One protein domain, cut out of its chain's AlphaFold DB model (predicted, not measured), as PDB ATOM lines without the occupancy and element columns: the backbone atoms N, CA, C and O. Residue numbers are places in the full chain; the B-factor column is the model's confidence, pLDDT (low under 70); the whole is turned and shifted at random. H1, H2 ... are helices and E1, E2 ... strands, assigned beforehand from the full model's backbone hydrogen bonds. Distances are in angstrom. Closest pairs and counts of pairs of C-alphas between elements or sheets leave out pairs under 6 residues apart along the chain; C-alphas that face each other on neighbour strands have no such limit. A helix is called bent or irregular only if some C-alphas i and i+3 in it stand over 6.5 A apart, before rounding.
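Overview. This is residues 30 to 160 of the 178 residues of an uncharacterized protein of Sphingobacterium gobiense (UniProt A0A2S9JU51). A long helical hairpin, H1 and H2, makes the longest axis; at one end two shorter helices, H3 and H5, pack on it, crossing its direction. A small two-strand ribbon, E1 and E2, sits beside the middle of H1, and the loop of residues 126 to 131 sticks out beyond it, next to the short H4. The printed part has 131 residues, in the order H1, H2, H3, E1, H4, E2, H5; the sheet E1 - E2 is antiparallel, and the class is mostly helix. The whole is compact, with a radius of gyration of the C-alphas of 16.2 A, yet elongated, spanning 52 by 33 by 24 A.

Arrangement. Start with H1, residues 32 to 60, and H2, residues 67 to 93: they touch as a hairpin, closest at the C-alphas of Phe 49 and Tyr 84, 4.9 A, at a shallow tilt of 25 degrees, opposite ways. Next comes H3, residues 95 to 108, which touches residues 35 to 39 of H1 alone, about perpendicular at 80 degrees; the closest C-alphas are those of Ile 36 and Val 101, 6.4 A. Look then at E1, residues 118 to 120, and E2, residues 136 to 138, antiparallel neighbours, where N 119 and O 137 are 2.9 A apart and N 137 and O 119 are 3.0 A apart, both within hydrogen-bond range. Between them in the chain lies H4, residues 132 to 135, which is apart from H1. Last, H5, residues 139 to 152, touches H3 at a steep tilt of 40 degrees, opposite ways, closest at the C-alphas of Ile 102 and His 143, 5.7 A. Its residues 150 to 151 alone touch H2, closest at the C-alphas of Arg 92 and Ile 151, 4.9 A. In H1 and H2 every O i to N i+4 pair is within hydrogen-bond range, in H3 8 of 10 and in H5 9 of 10; H4 is too short for such a pair.

Along the chain. Find C-alpha 32 at (-15.699, -32.573, -41.819); from there H1 runs 42.4 A to C-alpha 60. H2 covers 38.5 A, from C-alpha 67 at (33.527, -36.663, -51.928) to C-alpha 93. H3 covers 19.5 A and is only just irregular, with C-alphas 97 and 100 6.7 A apart. E1 and E2 are three residues each, H4 four. H5 covers 18.2 A and ends at C-alpha 152, at (-1.179, -49.809, -36.972).

Size, cuts and confidence. The two C-alphas farthest apart are those of Thr 31 and Asn 64, 53.3 A. The printed part has no cut, and its long link is E1 to H4, 11 residues. The mean pLDDT of the printed part is 92.0; residues 30 and 128 are under 70.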
ATOM      1  N   GLN A  30     -14.054 -28.244 -36.206       63.88
ATOM      2  CA  GLN A  30     -13.698 -28.256 -37.617       63.88
ATOM      3  C   GLN A  30     -14.798 -29.010 -38.347       63.88
ATOM      4  O   GLN A  30     -15.192 -30.108 -37.932       63.88
ATOM      5  N   THR A  31     -15.301 -28.409 -39.416       82.62
ATOM      6  CA  THR A  31     -16.220 -29.094 -40.319       82.62
ATOM      7  C   THR A  31     -15.531 -30.336 -40.883       82.62
ATOM      8  O   THR A  31     -14.300 -30.395 -40.970       82.62
ATOM      9  N   ASP A  32     -16.299 -31.346 -41.283       84.88
ATOM     10  CA  ASP A  32     -15.699 -32.573 -41.819       84.88
ATOM     11  C   ASP A  32     -14.871 -32.290 -43.082       84.88
ATOM     12  O   ASP A  32     -13.793 -32.857 -43.253       84.88
ATOM     13  N   ALA A  33     -15.270 -31.295 -43.881       87.56
ATOM     14  CA  ALA A  33     -14.486 -30.799 -45.010       87.56
ATOM     15  C   ALA A  33     -13.115 -30.227 -44.591       87.56
ATOM     16  O   ALA A  33     -12.100 -30.504 -45.235       87.56
ATOM     17  N   GLU A  34     -13.048 -29.453 -43.505       90.56
ATOM     18  CA  GLU A  34     -11.784 -28.912 -42.986       90.56
ATOM     19  C   GLU A  34     -10.882 -30.008 -42.419       90.56
ATOM     20  O   GLU A  34      -9.668 -29.982 -42.652       90.56
ATOM     21  N   LYS A  35     -11.463 -30.998 -41.729       91.94
ATOM     22  CA  LYS A  35     -10.720 -32.164 -41.231       91.94
ATOM     23  C   LYS A  35     -10.125 -32.960 -42.383       91.94
ATOM     24  O   LYS A  35      -8.920 -33.210 -42.373       91.94
ATOM     25  N   ILE A  36     -10.936 -33.297 -43.390       93.88
ATOM     26  CA  ILE A  36     -10.484 -34.015 -44.587       93.88
ATOM     27  C   ILE A  36      -9.363 -33.227 -45.259       93.88
ATOM     28  O   ILE A  36      -8.278 -33.761 -45.465       93.88
ATOM     29  N   LYS A  37      -9.557 -31.927 -45.504       94.56
ATOM     30  CA  LYS A  37      -8.531 -31.068 -46.111       94.56
ATOM     31  C   LYS A  37      -7.220 -31.072 -45.324       94.56
ATOM     32  O   LYS A  37      -6.145 -31.118 -45.925       94.56
ATOM     33  N   LYS A  38      -7.282 -31.029 -43.990       95.31
ATOM     34  CA  LYS A  38      -6.089 -31.114 -43.140       95.31
ATOM     35  C   LYS A  38      -5.401 -32.475 -43.275       95.31
ATOM     36  O   LYS A  38      -4.188 -32.497 -43.473       95.31
ATOM     37  N   VAL A  39      -6.152 -33.577 -43.206       96.62
ATOM     38  CA  VAL A  39      -5.620 -34.940 -43.393       96.62
ATOM     39  C   VAL A  39      -4.930 -35.070 -44.752       96.62
ATOM     40  O   VAL A  39      -3.771 -35.479 -44.809       96.62
ATOM     41  N   GLU A  40      -5.580 -34.618 -45.826       96.69
ATOM     42  CA  GLU A  40      -5.022 -34.677 -47.179       96.69
ATOM     43  C   GLU A  40      -3.731 -33.868 -47.309       96.69
ATOM     44  O   GLU A  40      -2.753 -34.327 -47.902       96.69
ATOM     45  N   ASN A  41      -3.688 -32.673 -46.719       96.31
ATOM     46  CA  ASN A  41      -2.479 -31.858 -46.705       96.31
ATOM     47  C   ASN A  41      -1.354 -32.526 -45.910       96.31
ATOM     48  O   ASN A  41      -0.208 -32.549 -46.363       96.31
ATOM     49  N   ASP A  42      -1.669 -33.104 -44.752       97.69
ATOM     50  CA  ASP A  42      -0.699 -33.806 -43.918       97.69
ATOM     51  C   ASP A  42      -0.109 -35.027 -44.641       97.69
ATOM     52  O   ASP A  42       1.106 -35.248 -44.575       97.69
ATOM     53  N   PHE A  43      -0.928 -35.760 -45.397       97.69
ATOM     54  CA  PHE A  43      -0.486 -36.875 -46.236       97.69
ATOM     55  C   PHE A  43       0.348 -36.408 -47.433       97.69
ATOM     56  O   PHE A  43       1.381 -37.010 -47.735       97.69
ATOM     57  N   ASN A  44      -0.014 -35.294 -48.074       96.94
ATOM     58  CA  ASN A  44       0.799 -34.704 -49.139       96.94
ATOM     59  C   ASN A  44       2.189 -34.288 -48.633       96.94
ATOM     60  O   ASN A  44       3.184 -34.531 -49.316       96.94
ATOM     61  N   PHE A  45       2.280 -33.697 -47.434       97.81
ATOM     62  CA  PHE A  45       3.566 -33.357 -46.818       97.81
ATOM     63  C   PHE A  45       4.385 -34.599 -46.463       97.81
ATOM     64  O   PHE A  45       5.594 -34.614 -46.700       97.81
ATOM     65  N   LEU A  46       3.739 -35.649 -45.946       98.25
ATOM     66  CA  LEU A  46       4.388 -36.932 -45.682       98.25
ATOM     67  C   LEU A  46       5.037 -37.488 -46.959       98.25
ATOM     68  O   LEU A  46       6.224 -37.821 -46.953       98.25
ATOM     69  N   LEU A  47       4.283 -37.532 -48.063       97.06
ATOM     70  CA  LEU A  47       4.791 -37.995 -49.354       97.06
ATOM     71  C   LEU A  47       5.865 -37.066 -49.918       97.06
ATOM     72  O   LEU A  47       6.857 -37.545 -50.456       97.06
ATOM     73  N   TYR A  48       5.723 -35.751 -49.772       96.62
ATOM     74  CA  TYR A  48       6.758 -34.808 -50.185       96.62
ATOM     75  C   TYR A  48       8.098 -35.097 -49.494       96.62
ATOM     76  O   TYR A  48       9.106 -35.251 -50.179       96.62
ATOM     77  N   PHE A  49       8.115 -35.256 -48.165       97.75
ATOM     78  CA  PHE A  49       9.348 -35.571 -47.435       97.75
ATOM     79  C   PHE A  49       9.933 -36.929 -47.824       97.75
ATOM     80  O   PHE A  49      11.144 -37.024 -48.017       97.75
ATOM     81  N   LYS A  50       9.084 -37.948 -48.005       96.12
ATOM     82  CA  LYS A  50       9.499 -39.265 -48.508       96.12
ATOM     83  C   LYS A  50      10.203 -39.152 -49.862       96.12
ATOM     84  O   LYS A  50      11.323 -39.627 -50.009       96.12
ATOM     85  N   ARG A  51       9.582 -38.482 -50.839       94.69
ATOM     86  CA  ARG A  51      10.137 -38.340 -52.197       94.69
ATOM     87  C   ARG A  51      11.425 -37.522 -52.214       94.69
ATOM     88  O   ARG A  51      12.321 -37.810 -53.000       94.69
ATOM     89  N   GLU A  52      11.530 -36.504 -51.365       95.69
ATOM     90  CA  GLU A  52      12.763 -35.732 -51.227       95.69
ATOM     91  C   GLU A  52      13.892 -36.583 -50.643       95.69
ATOM     92  O   GLU A  52      14.994 -36.576 -51.186       95.69
ATOM     93  N   TYR A  53      13.617 -37.368 -49.600       95.62
ATOM     94  CA  TYR A  53      14.565 -38.345 -49.067       95.62
ATOM     95  C   TYR A  53      15.036 -39.327 -50.156       95.62
ATOM     96  O   TYR A  53      16.238 -39.436 -50.396       95.62
ATOM     97  N   GLU A  54      14.105 -39.953 -50.878       93.12
ATOM     98  CA  GLU A  54      14.401 -40.903 -51.962       93.12
ATOM     99  C   GLU A  54      15.199 -40.272 -53.107       93.12
ATOM    100  O   GLU A  54      16.089 -40.906 -53.666       93.12
ATOM    101  N   ARG A  55      14.931 -39.001 -53.434       92.12
ATOM    102  CA  ARG A  55      15.703 -38.246 -54.427       92.12
ATOM    103  C   ARG A  55      17.175 -38.158 -54.044       92.12
ATOM    104  O   ARG A  55      18.040 -38.346 -54.896       92.12
ATOM    105  N   TYR A  56      17.466 -37.814 -52.789       92.94
ATOM    106  CA  TYR A  56      18.848 -37.696 -52.323       92.94
ATOM    107  C   TYR A  56      19.513 -39.059 -52.136       92.94
ATOM    108  O   TYR A  56      20.713 -39.164 -52.375       92.94
ATOM    109  N   ASP A  57      18.752 -40.090 -51.768       91.69
ATOM    110  CA  ASP A  57      19.252 -41.464 -51.702       91.69
ATOM    111  C   ASP A  57      19.682 -41.963 -53.087       91.69
ATOM    112  O   ASP A  57      20.847 -42.303 -53.279       91.69
ATOM    113  N   ALA A  58      18.815 -41.829 -54.095       88.38
ATOM    114  CA  ALA A  58      19.151 -42.137 -55.485       88.38
ATOM    115  C   ALA A  58      20.310 -41.270 -56.013       88.38
ATOM    116  O   ALA A  58      21.163 -41.734 -56.768       88.38
ATOM    117  N   ALA A  59      20.392 -40.001 -55.595       88.88
ATOM    118  CA  ALA A  59      21.490 -39.123 -55.990       88.88
ATOM    119  C   ALA A  59      22.861 -39.595 -55.470       88.88
ATOM    120  O   ALA A  59      23.872 -39.268 -56.087       88.88
ATOM    121  N   LEU A  60      22.920 -40.338 -54.360       91.00
ATOM    122  CA  LEU A  60      24.165 -40.881 -53.805       91.00
ATOM    123  C   LEU A  60      24.669 -42.124 -54.553       91.00
ATOM    124  O   LEU A  60      25.851 -42.462 -54.423       91.00
ATOM    125  N   GLU A  61      23.804 -42.771 -55.337       88.00
ATOM    126  CA  GLU A  61      24.136 -43.949 -56.146       88.00
ATOM    127  C   GLU A  61      24.853 -43.594 -57.456       88.00
ATOM    128  O   GLU A  61      25.446 -44.474 -58.083       88.00
ATOM    129  N   TYR A  62      24.855 -42.319 -57.879       84.94
ATOM    130  CA  TYR A  62      25.556 -41.943 -59.107       84.94
ATOM    131  C   TYR A  62      27.064 -42.237 -58.998       84.94
ATOM    132  O   TYR A  62      27.704 -41.928 -57.983       84.94
ATOM    133  N   PRO A  63      27.669 -42.800 -60.057       84.38
ATOM    134  CA  PRO A  63      29.103 -43.029 -60.087       84.38
ATOM    135  C   PRO A  63      29.861 -41.694 -60.154       84.38
ATOM    136  O   PRO A  63      29.370 -40.703 -60.692       84.38
ATOM    137  N   ASN A  64      31.094 -41.681 -59.644       90.12
ATOM    138  CA  ASN A  64      32.049 -40.570 -59.787       90.12
ATOM    139  C   ASN A  64      31.627 -39.223 -59.164       90.12
ATOM    140  O   ASN A  64      32.105 -38.167 -59.577       90.12
ATOM    141  N   ILE A  65      30.757 -39.228 -58.151       90.81
ATOM    142  CA  ILE A  65      30.446 -38.013 -57.383       90.81
ATOM    143  C   ILE A  65      31.668 -37.636 -56.522       90.81
ATOM    144  O   ILE A  65      32.120 -38.477 -55.741       90.81
ATOM    145  N   PRO A  66      32.173 -36.388 -56.590       94.56
ATOM    146  CA  PRO A  66      33.233 -35.918 -55.697       94.56
ATOM    147  C   PRO A  66      32.846 -36.067 -54.222       94.56
ATOM    148  O   PRO A  66      31.693 -35.813 -53.867       94.56
ATOM    149  N   GLN A  67      33.803 -36.408 -53.350       94.00
ATOM    150  CA  GLN A  67      33.527 -36.663 -51.928       94.00
ATOM    151  C   GLN A  67      32.806 -35.492 -51.245       94.00
ATOM    152  O   GLN A  67      31.786 -35.687 -50.599       94.00
ATOM    153  N   THR A  68      33.246 -34.258 -51.495       92.88
ATOM    154  CA  THR A  68      32.615 -33.046 -50.945       92.88
ATOM    155  C   THR A  68      31.139 -32.907 -51.332       92.88
ATOM    156  O   THR A  68      30.306 -32.466 -50.538       92.88
ATOM    157  N   ARG A  69      30.778 -33.319 -52.553       93.69
ATOM    158  CA  ARG A  69      29.387 -33.342 -53.014       93.69
ATOM    159  C   ARG A  69      28.617 -34.504 -52.393       93.69
ATOM    160  O   ARG A  69      27.455 -34.312 -52.044       93.69
ATOM    161  N   ARG A  70      29.245 -35.672 -52.231       94.00
ATOM    162  CA  ARG A  70      28.658 -36.830 -51.538       94.00
ATOM    163  C   ARG A  70      28.289 -36.476 -50.097       94.00
ATOM    164  O   ARG A  70      27.149 -36.711 -49.710       94.00
ATOM    165  N   ASP A  71      29.183 -35.822 -49.361       95.69
ATOM    166  CA  ASP A  71      28.937 -35.393 -47.978       95.69
ATOM    167  C   ASP A  71      27.754 -34.414 -47.901       95.69
ATOM    168  O   ASP A  71      26.845 -34.574 -47.086       95.69
ATOM    169  N   SER A  72      27.694 -33.437 -48.815       95.94
ATOM    170  CA  SER A  72      26.565 -32.500 -48.895       95.94
ATOM    171  C   SER A  72      25.232 -33.197 -49.205       95.94
ATOM    172  O   SER A  72      24.202 -32.859 -48.615       95.94
ATOM    173  N   LEU A  73      25.230 -34.169 -50.124       96.06
ATOM    174  CA  LEU A  73      24.040 -34.957 -50.452       96.06
ATOM    175  C   LEU A  73      23.598 -35.825 -49.270       96.06
ATOM    176  O   LEU A  73      22.400 -35.896 -49.004       96.06
ATOM    177  N   GLN A  74      24.542 -36.415 -48.536       97.19
ATOM    178  CA  GLN A  74      24.267 -37.214 -47.344       97.19
ATOM    179  C   GLN A  74      23.585 -36.372 -46.256       97.19
ATOM    180  O   GLN A  74      22.511 -36.742 -45.789       97.19
ATOM    181  N   VAL A  75      24.109 -35.179 -45.950       97.56
ATOM    182  CA  VAL A  75      23.480 -34.252 -44.988       97.56
ATOM    183  C   VAL A  75      22.049 -33.889 -45.403       97.56
ATOM    184  O   VAL A  75      21.141 -33.842 -44.571       97.56
ATOM    185  N   LYS A  76      21.817 -33.649 -46.700       97.31
ATOM    186  CA  LYS A  76      20.467 -33.375 -47.214       97.31
ATOM    187  C   LYS A  76      19.555 -34.590 -47.081       97.31
ATOM    188  O   LYS A  76      18.417 -34.420 -46.644       97.31
ATOM    189  N   LYS A  77      20.043 -35.788 -47.418       96.81
ATOM    190  CA  LYS A  77      19.298 -37.042 -47.261       96.81
ATOM    191  C   LYS A  77      18.829 -37.218 -45.821       96.81
ATOM    192  O   LYS A  77      17.634 -37.396 -45.597       96.81
ATOM    193  N   ASP A  78      19.743 -37.087 -44.867       97.75
ATOM    194  CA  ASP A  78      19.451 -37.280 -43.444       97.75
ATOM    195  C   ASP A  78      18.463 -36.226 -42.926       97.75
ATOM    196  O   ASP A  78      17.539 -36.538 -42.175       97.75
ATOM    197  N   SER A  79      18.580 -34.977 -43.392       98.12
ATOM    198  CA  SER A  79      17.622 -33.917 -43.061       98.12
ATOM    199  C   SER A  79      16.200 -34.234 -43.541       98.12
ATOM    200  O   SER A  79      15.239 -34.073 -42.783       98.12
ATOM    201  N   TRP A  80      16.045 -34.702 -44.783       98.19
ATOM    202  CA  TRP A  80      14.732 -35.071 -45.320       98.19
ATOM    203  C   TRP A  80      14.174 -36.336 -44.678       98.19
ATOM    204  O   TRP A  80      12.982 -36.370 -44.370       98.19
ATOM    205  N   TYR A  81      15.028 -37.322 -44.397       97.88
ATOM    206  CA  TYR A  81      14.643 -38.518 -43.654       97.88
ATOM    207  C   TYR A  81      14.095 -38.158 -42.268       97.88
ATOM    208  O   TYR A  81      13.007 -38.593 -41.901       97.88
ATOM    209  N   ASN A  82      14.770 -37.266 -41.536       98.31
ATOM    210  CA  ASN A  82      14.300 -36.806 -40.229       98.31
ATOM    211  C   ASN A  82      12.926 -36.124 -40.309       98.31
ATOM    212  O   ASN A  82      12.052 -36.417 -39.496       98.31
ATOM    213  N   LYS A  83      12.694 -35.260 -41.308       98.38
ATOM    214  CA  LYS A  83      11.373 -34.637 -41.526       98.38
ATOM    215  C   LYS A  83      10.297 -35.673 -41.848       98.38
ATOM    216  O   LYS A  83       9.176 -35.569 -41.353       98.38
ATOM    217  N   TYR A  84      10.640 -36.671 -42.659       98.25
ATOM    218  CA  TYR A  84       9.738 -37.758 -43.014       98.25
ATOM    219  C   TYR A  84       9.335 -38.580 -41.780       98.25
ATOM    220  O   TYR A  84       8.142 -38.730 -41.505       98.25
ATOM    221  N   VAL A  85      10.316 -39.011 -40.983       98.31
ATOM    222  CA  VAL A  85      10.104 -39.750 -39.728       98.31
ATOM    223  C   VAL A  85       9.273 -38.937 -38.738       98.31
ATOM    224  O   VAL A  85       8.306 -39.450 -38.179       98.31
ATOM    225  N   GLN A  86       9.593 -37.655 -38.542       98.38
ATOM    226  CA  GLN A  86       8.843 -36.780 -37.637       98.38
ATOM    227  C   GLN A  86       7.389 -36.599 -38.080       98.38
ATOM    228  O   GLN A  86       6.489 -36.609 -37.240       98.38
ATOM    229  N   LYS A  87       7.132 -36.470 -39.388       98.31
ATOM    230  CA  LYS A  87       5.765 -36.353 -39.903       98.31
ATOM    231  C   LYS A  87       4.973 -37.645 -39.711       98.31
ATOM    232  O   LYS A  87       3.830 -37.576 -39.267       98.31
ATOM    233  N   ALA A  88       5.579 -38.802 -39.985       98.31
ATOM    234  CA  ALA A  88       4.970 -40.108 -39.725       98.31
ATOM    235  C   ALA A  88       4.638 -40.284 -38.234       98.31
ATOM    236  O   ALA A  88       3.507 -40.622 -37.885       98.31
ATOM    237  N   LYS A  89       5.594 -39.961 -37.355       98.19
ATOM    238  CA  LYS A  89       5.409 -39.982 -35.902       98.19
ATOM    239  C   LYS A  89       4.263 -39.068 -35.459       98.19
ATOM    240  O   LYS A  89       3.388 -39.515 -34.731       98.19
ATOM    241  N   SER A  90       4.210 -37.834 -35.959       98.25
ATOM    242  CA  SER A  90       3.128 -36.891 -35.648       98.25
ATOM    243  C   SER A  90       1.750 -37.405 -36.082       98.25
ATOM    244  O   SER A  90       0.777 -37.195 -35.362       98.25
ATOM    245  N   ILE A  91       1.646 -38.087 -37.228       98.19
ATOM    246  CA  ILE A  91       0.382 -38.702 -37.663       98.19
ATOM    247  C   ILE A  91      -0.031 -39.815 -36.694       98.19
ATOM    248  O   ILE A  91      -1.174 -39.844 -36.246       98.19
ATOM    249  N   ARG A  92       0.913 -40.686 -36.330       96.75
ATOM    250  CA  ARG A  92       0.692 -41.800 -35.402       96.75
ATOM    251  C   ARG A  92       0.267 -41.344 -34.011       96.75
ATOM    252  O   ARG A  92      -0.705 -41.854 -33.474       96.75
ATOM    253  N   GLU A  93       0.960 -40.360 -33.445       97.25
ATOM    254  CA  GLU A  93       0.668 -39.828 -32.106       97.25
ATOM    255  C   GLU A  93      -0.690 -39.117 -32.026       97.25
ATOM    256  O   GLU A  93      -1.216 -38.918 -30.939       97.25
ATOM    257  N   ASN A  94      -1.274 -38.753 -33.169       97.25
ATOM    258  CA  ASN A  94      -2.578 -38.103 -33.254       97.25
ATOM    259  C   ASN A  94      -3.605 -39.002 -33.966       97.25
ATOM    260  O   ASN A  94      -4.496 -38.493 -34.648       97.25
ATOM    261  N   ALA A  95      -3.479 -40.329 -33.841       96.75
ATOM    262  CA  ALA A  95      -4.315 -41.303 -34.548       96.75
ATOM    263  C   ALA A  95      -5.823 -41.043 -34.396       96.75
ATOM    264  O   ALA A  95      -6.549 -41.167 -35.381       96.75
ATOM    265  N   ASP A  96      -6.281 -40.595 -33.223       96.12
ATOM    266  CA  ASP A  96      -7.689 -40.263 -32.954       96.12
ATOM    267  C   ASP A  96      -8.253 -39.185 -33.892       96.12
ATOM    268  O   ASP A  96      -9.444 -39.184 -34.199       96.12
ATOM    269  N   PHE A  97      -7.402 -38.284 -34.394       95.81
ATOM    270  CA  PHE A  97      -7.789 -37.285 -35.389       95.81
ATOM    271  C   PHE A  97      -7.870 -37.875 -36.806       95.81
ATOM    272  O   PHE A  97      -8.782 -37.547 -37.562       95.81
ATOM    273  N   TYR A  98      -6.920 -38.737 -37.188       97.31
ATOM    274  CA  TYR A  98      -6.811 -39.244 -38.564       97.31
ATOM    275  C   TYR A  98      -7.718 -40.448 -38.839       97.31
ATOM    276  O   TYR A  98      -8.296 -40.548 -39.921       97.31
ATOM    277  N   LEU A  99      -7.851 -41.372 -37.883       97.38
ATOM    278  CA  LEU A  99      -8.569 -42.633 -38.069       97.38
ATOM    279  C   LEU A  99     -10.041 -42.464 -38.462       97.38
ATOM    280  O   LEU A  99     -10.466 -43.211 -39.342       97.38
ATOM    281  N   PRO A 100     -10.826 -41.526 -37.893       96.50
ATOM    282  CA  PRO A 100     -12.209 -41.322 -38.323       96.50
ATOM    283  C   PRO A 100     -12.309 -40.993 -39.816       96.50
ATOM    284  O   PRO A 100     -13.055 -41.655 -40.534       96.50
ATOM    285  N   VAL A 101     -11.479 -40.058 -40.293       96.50
ATOM    286  CA  VAL A 101     -11.435 -39.640 -41.704       96.50
ATOM    287  C   VAL A 101     -11.000 -40.797 -42.608       96.50
ATOM    288  O   VAL A 101     -11.629 -41.056 -43.633       96.50
ATOM    289  N   ILE A 102      -9.956 -41.533 -42.212       97.50
ATOM    290  CA  ILE A 102      -9.463 -42.683 -42.982       97.50
ATOM    291  C   ILE A 102     -10.520 -43.791 -43.062       97.50
ATOM    292  O   ILE A 102     -10.777 -44.343 -44.131       97.50
ATOM    293  N   ASN A 103     -11.135 -44.140 -41.933       97.62
ATOM    294  CA  ASN A 103     -12.125 -45.209 -41.876       97.62
ATOM    295  C   ASN A 103     -13.378 -44.854 -42.676       97.62
ATOM    296  O   ASN A 103     -13.937 -45.729 -43.336       97.62
ATOM    297  N   GLU A 104     -13.798 -43.589 -42.654       96.38
ATOM    298  CA  GLU A 104     -14.899 -43.106 -43.479       96.38
ATOM    299  C   GLU A 104     -14.571 -43.203 -44.973       96.38
ATOM    300  O   GLU A 104     -15.363 -43.767 -45.728       96.38
ATOM    301  N   ALA A 105     -13.380 -42.770 -45.396       96.06
ATOM    302  CA  ALA A 105     -12.955 -42.904 -46.789       96.06
ATOM    303  C   ALA A 105     -12.905 -44.371 -47.251       96.06
ATOM    304  O   ALA A 105     -13.372 -44.708 -48.342       96.06
ATOM    305  N   ILE A 106     -12.385 -45.269 -46.405       96.31
ATOM    306  CA  ILE A 106     -12.354 -46.713 -46.674       96.31
ATOM    307  C   ILE A 106     -13.769 -47.278 -46.785       96.31
ATOM    308  O   ILE A 106     -14.053 -48.022 -47.724       96.31
ATOM    309  N   LYS A 107     -14.661 -46.910 -45.862       96.81
ATOM    310  CA  LYS A 107     -16.061 -47.347 -45.859       96.81
ATOM    311  C   LYS A 107     -16.808 -46.872 -47.107       96.81
ATOM    312  O   LYS A 107     -17.563 -47.645 -47.686       96.81
ATOM    313  N   ASN A 108     -16.582 -45.628 -47.520       95.12
ATOM    314  CA  ASN A 108     -17.236 -45.023 -48.681       95.12
ATOM    315  C   ASN A 108     -16.591 -45.444 -50.012       95.12
ATOM    316  O   ASN A 108     -17.127 -45.140 -51.075       95.12
ATOM    317  N   GLY A 109     -15.437 -46.118 -49.972       95.62
ATOM    318  CA  GLY A 109     -14.687 -46.516 -51.162       95.62
ATOM    319  C   GLY A 109     -14.098 -45.341 -51.948       95.62
ATOM    320  O   GLY A 109     -13.699 -45.526 -53.095       95.62
ATOM    321  N   ARG A 110     -14.046 -44.137 -51.362       94.31
ATOM    322  CA  ARG A 110     -13.491 -42.922 -51.977       94.31
ATOM    323  C   ARG A 110     -13.115 -41.882 -50.925       94.31
ATOM    324  O   ARG A 110     -13.638 -41.897 -49.818       94.31
ATOM    325  N   VAL A 111     -12.234 -40.958 -51.298       93.19
ATOM    326  CA  VAL A 111     -11.879 -39.791 -50.478       93.19
ATOM    327  C   VAL A 111     -12.658 -38.578 -50.992       93.19
ATOM    328  O   VAL A 111     -12.537 -38.225 -52.163       93.19
ATOM    329  N   GLU A 112     -13.448 -37.939 -50.127       90.12
ATOM    330  CA  GLU A 112     -14.215 -36.718 -50.436       90.12
ATOM    331  C   GLU A 112     -13.301 -35.480 -50.441       90.12
ATOM    332  O   GLU A 112     -13.340 -34.650 -49.534       90.12
ATOM    333  N   SER A 113     -12.422 -35.371 -51.438       86.50
ATOM    334  CA  SER A 113     -11.468 -34.264 -51.572       86.50
ATOM    335  C   SER A 113     -11.640 -33.533 -52.903       86.50
ATOM    336  O   SER A 113     -11.948 -34.139 -53.924       86.50
ATOM    337  N   ASP A 114     -11.392 -32.223 -52.889       87.25
ATOM    338  CA  ASP A 114     -11.269 -31.362 -54.071       87.25
ATOM    339  C   ASP A 114      -9.932 -31.542 -54.817       87.25
ATOM    340  O   ASP A 114      -9.712 -30.953 -55.876       87.25
ATOM    341  N   GLN A 115      -9.017 -32.341 -54.268       88.31
ATOM    342  CA  GLN A 115      -7.697 -32.582 -54.836       88.31
ATOM    343  C   GLN A 115      -7.713 -33.714 -55.882       88.31
ATOM    344  O   GLN A 115      -8.609 -34.558 -55.871       88.31
ATOM    345  N   PRO A 116      -6.688 -33.807 -56.758       90.62
ATOM    346  CA  PRO A 116      -6.602 -34.872 -57.759       90.62
ATOM    347  C   PRO A 116      -6.688 -36.270 -57.139       90.62
ATOM    348  O   PRO A 116      -6.064 -36.514 -56.109       90.62
ATOM    349  N   GLU A 117      -7.397 -37.197 -57.789       90.44
ATOM    350  CA  GLU A 117      -7.655 -38.555 -57.278       90.44
ATOM    351  C   GLU A 117      -6.375 -39.345 -56.961       90.44
ATOM    352  O   GLU A 117      -6.352 -40.177 -56.049       90.44
ATOM    353  N   ARG A 118      -5.297 -39.071 -57.701       91.56
ATOM    354  CA  ARG A 118      -3.997 -39.726 -57.552       91.56
ATOM    355  C   ARG A 118      -2.924 -38.753 -57.095       91.56
ATOM    356  O   ARG A 118      -2.932 -37.571 -57.436       91.56
ATOM    357  N   VAL A 119      -1.948 -39.286 -56.370       92.38
ATOM    358  CA  VAL A 119      -0.792 -38.542 -55.870       92.38
ATOM    359  C   VAL A 119       0.493 -39.328 -56.092       92.38
ATOM    360  O   VAL A 119       0.530 -40.550 -55.944       92.38
ATOM    361  N   LEU A 120       1.564 -38.620 -56.455       91.44
ATOM    362  CA  LEU A 120       2.893 -39.209 -56.602       91.44
ATOM    363  C   LEU A 120       3.344 -39.826 -55.276       91.44
ATOM    364  O   LEU A 120       3.404 -39.143 -54.256       91.44
ATOM    365  N   TYR A 121       3.698 -41.100 -55.287       91.06
ATOM    366  CA  TYR A 121       4.037 -41.850 -54.084       91.06
ATOM    367  C   TYR A 121       5.552 -41.976 -53.878       91.06
ATOM    368  O   TYR A 121       6.039 -41.879 -52.750       91.06
ATOM    369  N   ASN A 122       6.299 -42.132 -54.973       87.19
ATOM    370  CA  ASN A 122       7.753 -42.304 -54.967       87.19
ATOM    371  C   ASN A 122       8.455 -41.161 -55.692       87.19
ATOM    372  O   ASN A 122       7.844 -40.434 -56.482       87.19
ATOM    373  N   HIS A 123       9.749 -41.005 -55.421       86.44
ATOM    374  CA  HIS A 123      10.610 -40.191 -56.266       86.44
ATOM    375  C   HIS A 123      10.607 -40.726 -57.705       86.44
ATOM    376  O   HIS A 123      10.818 -41.913 -57.944       86.44
ATOM    377  N   VAL A 124      10.397 -39.821 -58.661       82.44
ATOM    378  CA  VAL A 124      10.482 -40.105 -60.094       82.44
ATOM    379  C   VAL A 124      11.805 -39.563 -60.608       82.44
ATOM    380  O   VAL A 124      12.058 -38.359 -60.521       82.44
ATOM    381  N   ASN A 125      12.624 -40.438 -61.191       72.56
ATOM    382  CA  ASN A 125      13.786 -40.000 -61.947       72.56
ATOM    383  C   ASN A 125      13.312 -39.368 -63.264       72.56
ATOM    384  O   ASN A 125      12.804 -40.063 -64.140       72.56
ATOM    385  N   THR A 126      13.505 -38.059 -63.414       71.50
ATOM    386  CA  THR A 126      13.078 -37.294 -64.597       71.50
ATOM    387  C   THR A 126      13.841 -37.655 -65.874       71.50
ATOM    388  O   THR A 126      13.498 -37.158 -66.941       71.50
ATOM    389  N   LEU A 127      14.891 -38.476 -65.775       70.00
ATOM    390  CA  LEU A 127      15.641 -38.995 -66.921       70.00
ATOM    391  C   LEU A 127      14.964 -40.207 -67.581       70.00
ATOM    392  O   LEU A 127      15.347 -40.579 -68.687       70.00
ATOM    393  N   LEU A 128      13.988 -40.834 -66.915       68.88
ATOM    394  CA  LEU A 128      13.215 -41.953 -67.451       68.88
ATOM    395  C   LEU A 128      11.793 -41.500 -67.814       68.88
ATOM    396  O   LEU A 128      11.279 -40.559 -67.203       68.88
ATOM    397  N   PRO A 129      11.129 -42.168 -68.779       70.75
ATOM    398  CA  PRO A 129       9.719 -41.929 -69.059       70.75
ATOM    399  C   PRO A 129       8.876 -42.077 -67.787       70.75
ATOM    400  O   PRO A 129       9.014 -43.051 -67.046       70.75
ATOM    401  N   PHE A 130       8.011 -41.099 -67.527       76.25
ATOM    402  CA  PHE A 130       7.115 -41.144 -66.380       76.25
ATOM    403  C   PHE A 130       5.998 -42.165 -66.610       76.25
ATOM    404  O   PHE A 130       5.237 -42.045 -67.566       76.25
ATOM    405  N   ASP A 131       5.867 -43.114 -65.684       74.69
ATOM    406  CA  ASP A 131       4.720 -44.018 -65.605       74.69
ATOM    407  C   ASP A 131       3.864 -43.658 -64.384       74.69
ATOM    408  O   ASP A 131       4.292 -43.798 -63.230       74.69
ATOM    409  N   GLY A 132       2.653 -43.162 -64.644       71.88
ATOM    410  CA  GLY A 132       1.712 -42.758 -63.607       71.88
ATOM    411  C   GLY A 132       1.238 -43.919 -62.738       71.88
ATOM    412  O   GLY A 132       1.075 -43.733 -61.533       71.88
ATOM    413  N   GLU A 133       1.080 -45.119 -63.290       73.19
ATOM    414  CA  GLU A 133       0.611 -46.283 -62.534       73.19
ATOM    415  C   GLU A 133       1.687 -46.826 -61.592       73.19
ATOM    416  O   GLU A 133       1.385 -47.265 -60.481       73.19
ATOM    417  N   LEU A 134       2.959 -46.718 -61.979       75.81
ATOM    418  CA  LEU A 134       4.079 -47.168 -61.147       75.81
ATOM    419  C   LEU A 134       4.446 -46.179 -60.042       75.81
ATOM    420  O   LEU A 134       4.892 -46.582 -58.966       75.81
ATOM    421  N   ASN A 135       4.288 -44.881 -60.305       80.75
ATOM    422  CA  ASN A 135       4.827 -43.829 -59.444       80.75
ATOM    423  C   ASN A 135       3.772 -43.081 -58.627       80.75
ATOM    424  O   ASN A 135       4.133 -42.238 -57.803       80.75
ATOM    425  N   SER A 136       2.485 -43.369 -58.825       89.06
ATOM    426  CA  SER A 136       1.393 -42.747 -58.076       89.06
ATOM    427  C   SER A 136       0.453 -43.778 -57.465       89.06
ATOM    428  O   SER A 136       0.343 -44.901 -57.948       89.06
ATOM    429  N   VAL A 137      -0.250 -43.373 -56.414       91.69
ATOM    430  CA  VAL A 137      -1.338 -44.139 -55.793       91.69
ATOM    431  C   VAL A 137      -2.607 -43.302 -55.790       91.69
ATOM    432  O   VAL A 137      -2.531 -42.070 -55.801       91.69
ATOM    433  N   SER A 138      -3.772 -43.949 -55.752       93.38
ATOM    434  CA  SER A 138      -5.010 -43.234 -55.439       93.38
ATOM    435  C   SER A 138      -4.974 -42.728 -53.994       93.38
ATOM    436  O   SER A 138      -4.289 -43.293 -53.135       93.38
ATOM    437  N   ARG A 139      -5.726 -41.669 -53.694       94.94
ATOM    438  CA  ARG A 139      -5.853 -41.157 -52.320       94.94
ATOM    439  C   ARG A 139      -6.425 -42.199 -51.373       94.94
ATOM    440  O   ARG A 139      -5.912 -42.358 -50.273       94.94
ATOM    441  N   LEU A 140      -7.417 -42.967 -51.822       95.88
ATOM    442  CA  LEU A 140      -7.957 -44.077 -51.039       95.88
ATOM    443  C   LEU A 140      -6.869 -45.097 -50.681       95.88
ATOM    444  O   LEU A 140      -6.814 -45.581 -49.551       95.88
ATOM    445  N   GLU A 141      -5.993 -45.416 -51.630       94.69
ATOM    446  CA  GLU A 141      -4.883 -46.328 -51.381       94.69
ATOM    447  C   GLU A 141      -3.857 -45.723 -50.417       94.69
ATOM    448  O   GLU A 141      -3.396 -46.397 -49.501       94.69
ATOM    449  N   LEU A 142      -3.566 -44.424 -50.534       96.38
ATOM    450  CA  LEU A 142      -2.723 -43.728 -49.563       96.38
ATOM    451  C   LEU A 142      -3.304 -43.788 -48.142       96.38
ATOM    452  O   LEU A 142      -2.556 -44.035 -47.199       96.38
ATOM    453  N   HIS A 143      -4.617 -43.609 -47.982       97.44
ATOM    454  CA  HIS A 143      -5.303 -43.728 -46.689       97.44
ATOM    455  C   HIS A 143      -5.119 -45.115 -46.074       97.44
ATOM    456  O   HIS A 143      -4.747 -45.226 -44.903       97.44
ATOM    457  N   LYS A 144      -5.310 -46.173 -46.871       97.00
ATOM    458  CA  LYS A 144      -5.075 -47.562 -46.443       97.00
ATOM    459  C   LYS A 144      -3.624 -47.785 -46.027       97.00
ATOM    460  O   LYS A 144      -3.381 -48.330 -44.953       97.00
ATOM    461  N   LEU A 145      -2.670 -47.311 -46.829       96.19
ATOM    462  CA  LEU A 145      -1.241 -47.441 -46.543       96.19
ATOM    463  C   LEU A 145      -0.839 -46.691 -45.270       96.19
ATOM    464  O   LEU A 145      -0.081 -47.226 -44.467       96.19
ATOM    465  N   VAL A 146      -1.340 -45.473 -45.051       97.81
ATOM    466  CA  VAL A 146      -1.057 -44.717 -43.822       97.81
ATOM    467  C   VAL A 146      -1.638 -45.430 -42.605       97.81
ATOM    468  O   VAL A 146      -0.931 -45.589 -41.611       97.81
ATOM    469  N   LYS A 147      -2.886 -45.904 -42.683       97.88
ATOM    470  CA  LYS A 147      -3.495 -46.684 -41.601       97.88
ATOM    471  C   LYS A 147      -2.662 -47.923 -41.274       97.88
ATOM    472  O   LYS A 147      -2.226 -48.062 -40.137       97.88
ATOM    473  N   GLN A 148      -2.368 -48.745 -42.276       96.88
ATOM    474  CA  GLN A 148      -1.641 -49.999 -42.100       96.88
ATOM    475  C   GLN A 148      -0.212 -49.780 -41.586       96.88
ATOM    476  O   GLN A 148       0.201 -50.396 -40.610       96.88
ATOM    477  N   TYR A 149       0.569 -48.923 -42.248       96.69
ATOM    478  CA  TYR A 149       2.004 -48.818 -41.980       96.69
ATOM    479  C   TYR A 149       2.334 -47.799 -40.891       96.69
ATOM    480  O   TYR A 149       3.171 -48.074 -40.037       96.69
ATOM    481  N   ILE A 150       1.703 -46.623 -40.903       97.50
ATOM    482  CA  ILE A 150       2.062 -45.549 -39.969       97.50
ATOM    483  C   ILE A 150       1.338 -45.710 -38.635       97.50
ATOM    484  O   ILE A 150       1.977 -45.558 -37.592       97.50
ATOM    485  N   ILE A 151       0.029 -45.981 -38.661       97.38
ATOM    486  CA  ILE A 151      -0.807 -46.000 -37.453       97.38
ATOM    487  C   ILE A 151      -0.788 -47.379 -36.785       97.38
ATOM    488  O   ILE A 151      -0.529 -47.457 -35.589       97.38
ATOM    489  N   GLU A 152      -1.034 -48.456 -37.534       96.06
ATOM    490  CA  GLU A 152      -1.179 -49.809 -36.972       96.06
ATOM    491  C   GLU A 152       0.166 -50.522 -36.772       96.06
ATOM    492  O   GLU A 152       0.401 -51.099 -35.714       96.06
ATOM    493  N   ALA A 153       1.057 -50.482 -37.767       94.25
ATOM    494  CA  ALA A 153       2.323 -51.221 -37.734       94.25
ATOM    495  C   ALA A 153       3.526 -50.430 -37.187       94.25
ATOM    496  O   ALA A 153       4.629 -50.973 -37.162       94.25
ATOM    497  N   ASP A 154       3.346 -49.166 -36.785       93.75
ATOM    498  CA  ASP A 154       4.414 -48.313 -36.230       93.75
ATOM    499  C   ASP A 154       5.696 -48.292 -37.095       93.75
ATOM    500  O   ASP A 154       6.828 -48.427 -36.635       93.75
ATOM    501  N   THR A 155       5.530 -48.141 -38.406       94.19
ATOM    502  CA  THR A 155       6.647 -48.107 -39.353       94.19
ATOM    503  C   THR A 155       6.488 -46.963 -40.353       94.19
ATOM    504  O   THR A 155       5.631 -46.092 -40.186       94.19
ATOM    505  N   LEU A 156       7.374 -46.896 -41.344       94.94
ATOM    506  CA  LEU A 156       7.309 -45.952 -42.454       94.94
ATOM    507  C   LEU A 156       6.573 -46.573 -43.643       94.94
ATOM    508  O   LEU A 156       6.409 -47.788 -43.749       94.94
ATOM    509  N   LEU A 157       6.135 -45.717 -44.563       94.12
ATOM    510  CA  LEU A 157       5.545 -46.174 -45.813       94.12
ATOM    511  C   LEU A 157       6.593 -46.955 -46.623       94.12
ATOM    512  O   LEU A 157       7.757 -46.545 -46.670       94.12
ATOM    513  N   PRO A 158       6.203 -48.045 -47.302       88.25
ATOM    514  CA  PRO A 158       7.127 -48.788 -48.142       88.25
ATOM    515  C   PRO A 158       7.700 -47.915 -49.265       88.25
ATOM    516  O   PRO A 158       7.011 -47.079 -49.848       88.25
ATOM    517  N   ALA A 159       8.962 -48.163 -49.622       75.25
ATOM    518  CA  ALA A 159       9.661 -47.416 -50.672       75.25
ATOM    519  C   ALA A 159       9.006 -47.551 -52.057       75.25
ATOM    520  O   ALA A 159       9.171 -46.692 -52.912       75.25
ATOM    521  N   LYS A 160       8.285 -48.651 -52.305       70.31
ATOM    522  CA  LYS A 160       7.680 -48.984 -53.601       70.31
ATOM    523  C   LYS A 160       6.243 -49.462 -53.402       70.31
ATOM    524  O   LYS A 160       5.987 -50.282 -52.508       70.31
TER     525      LYS A 160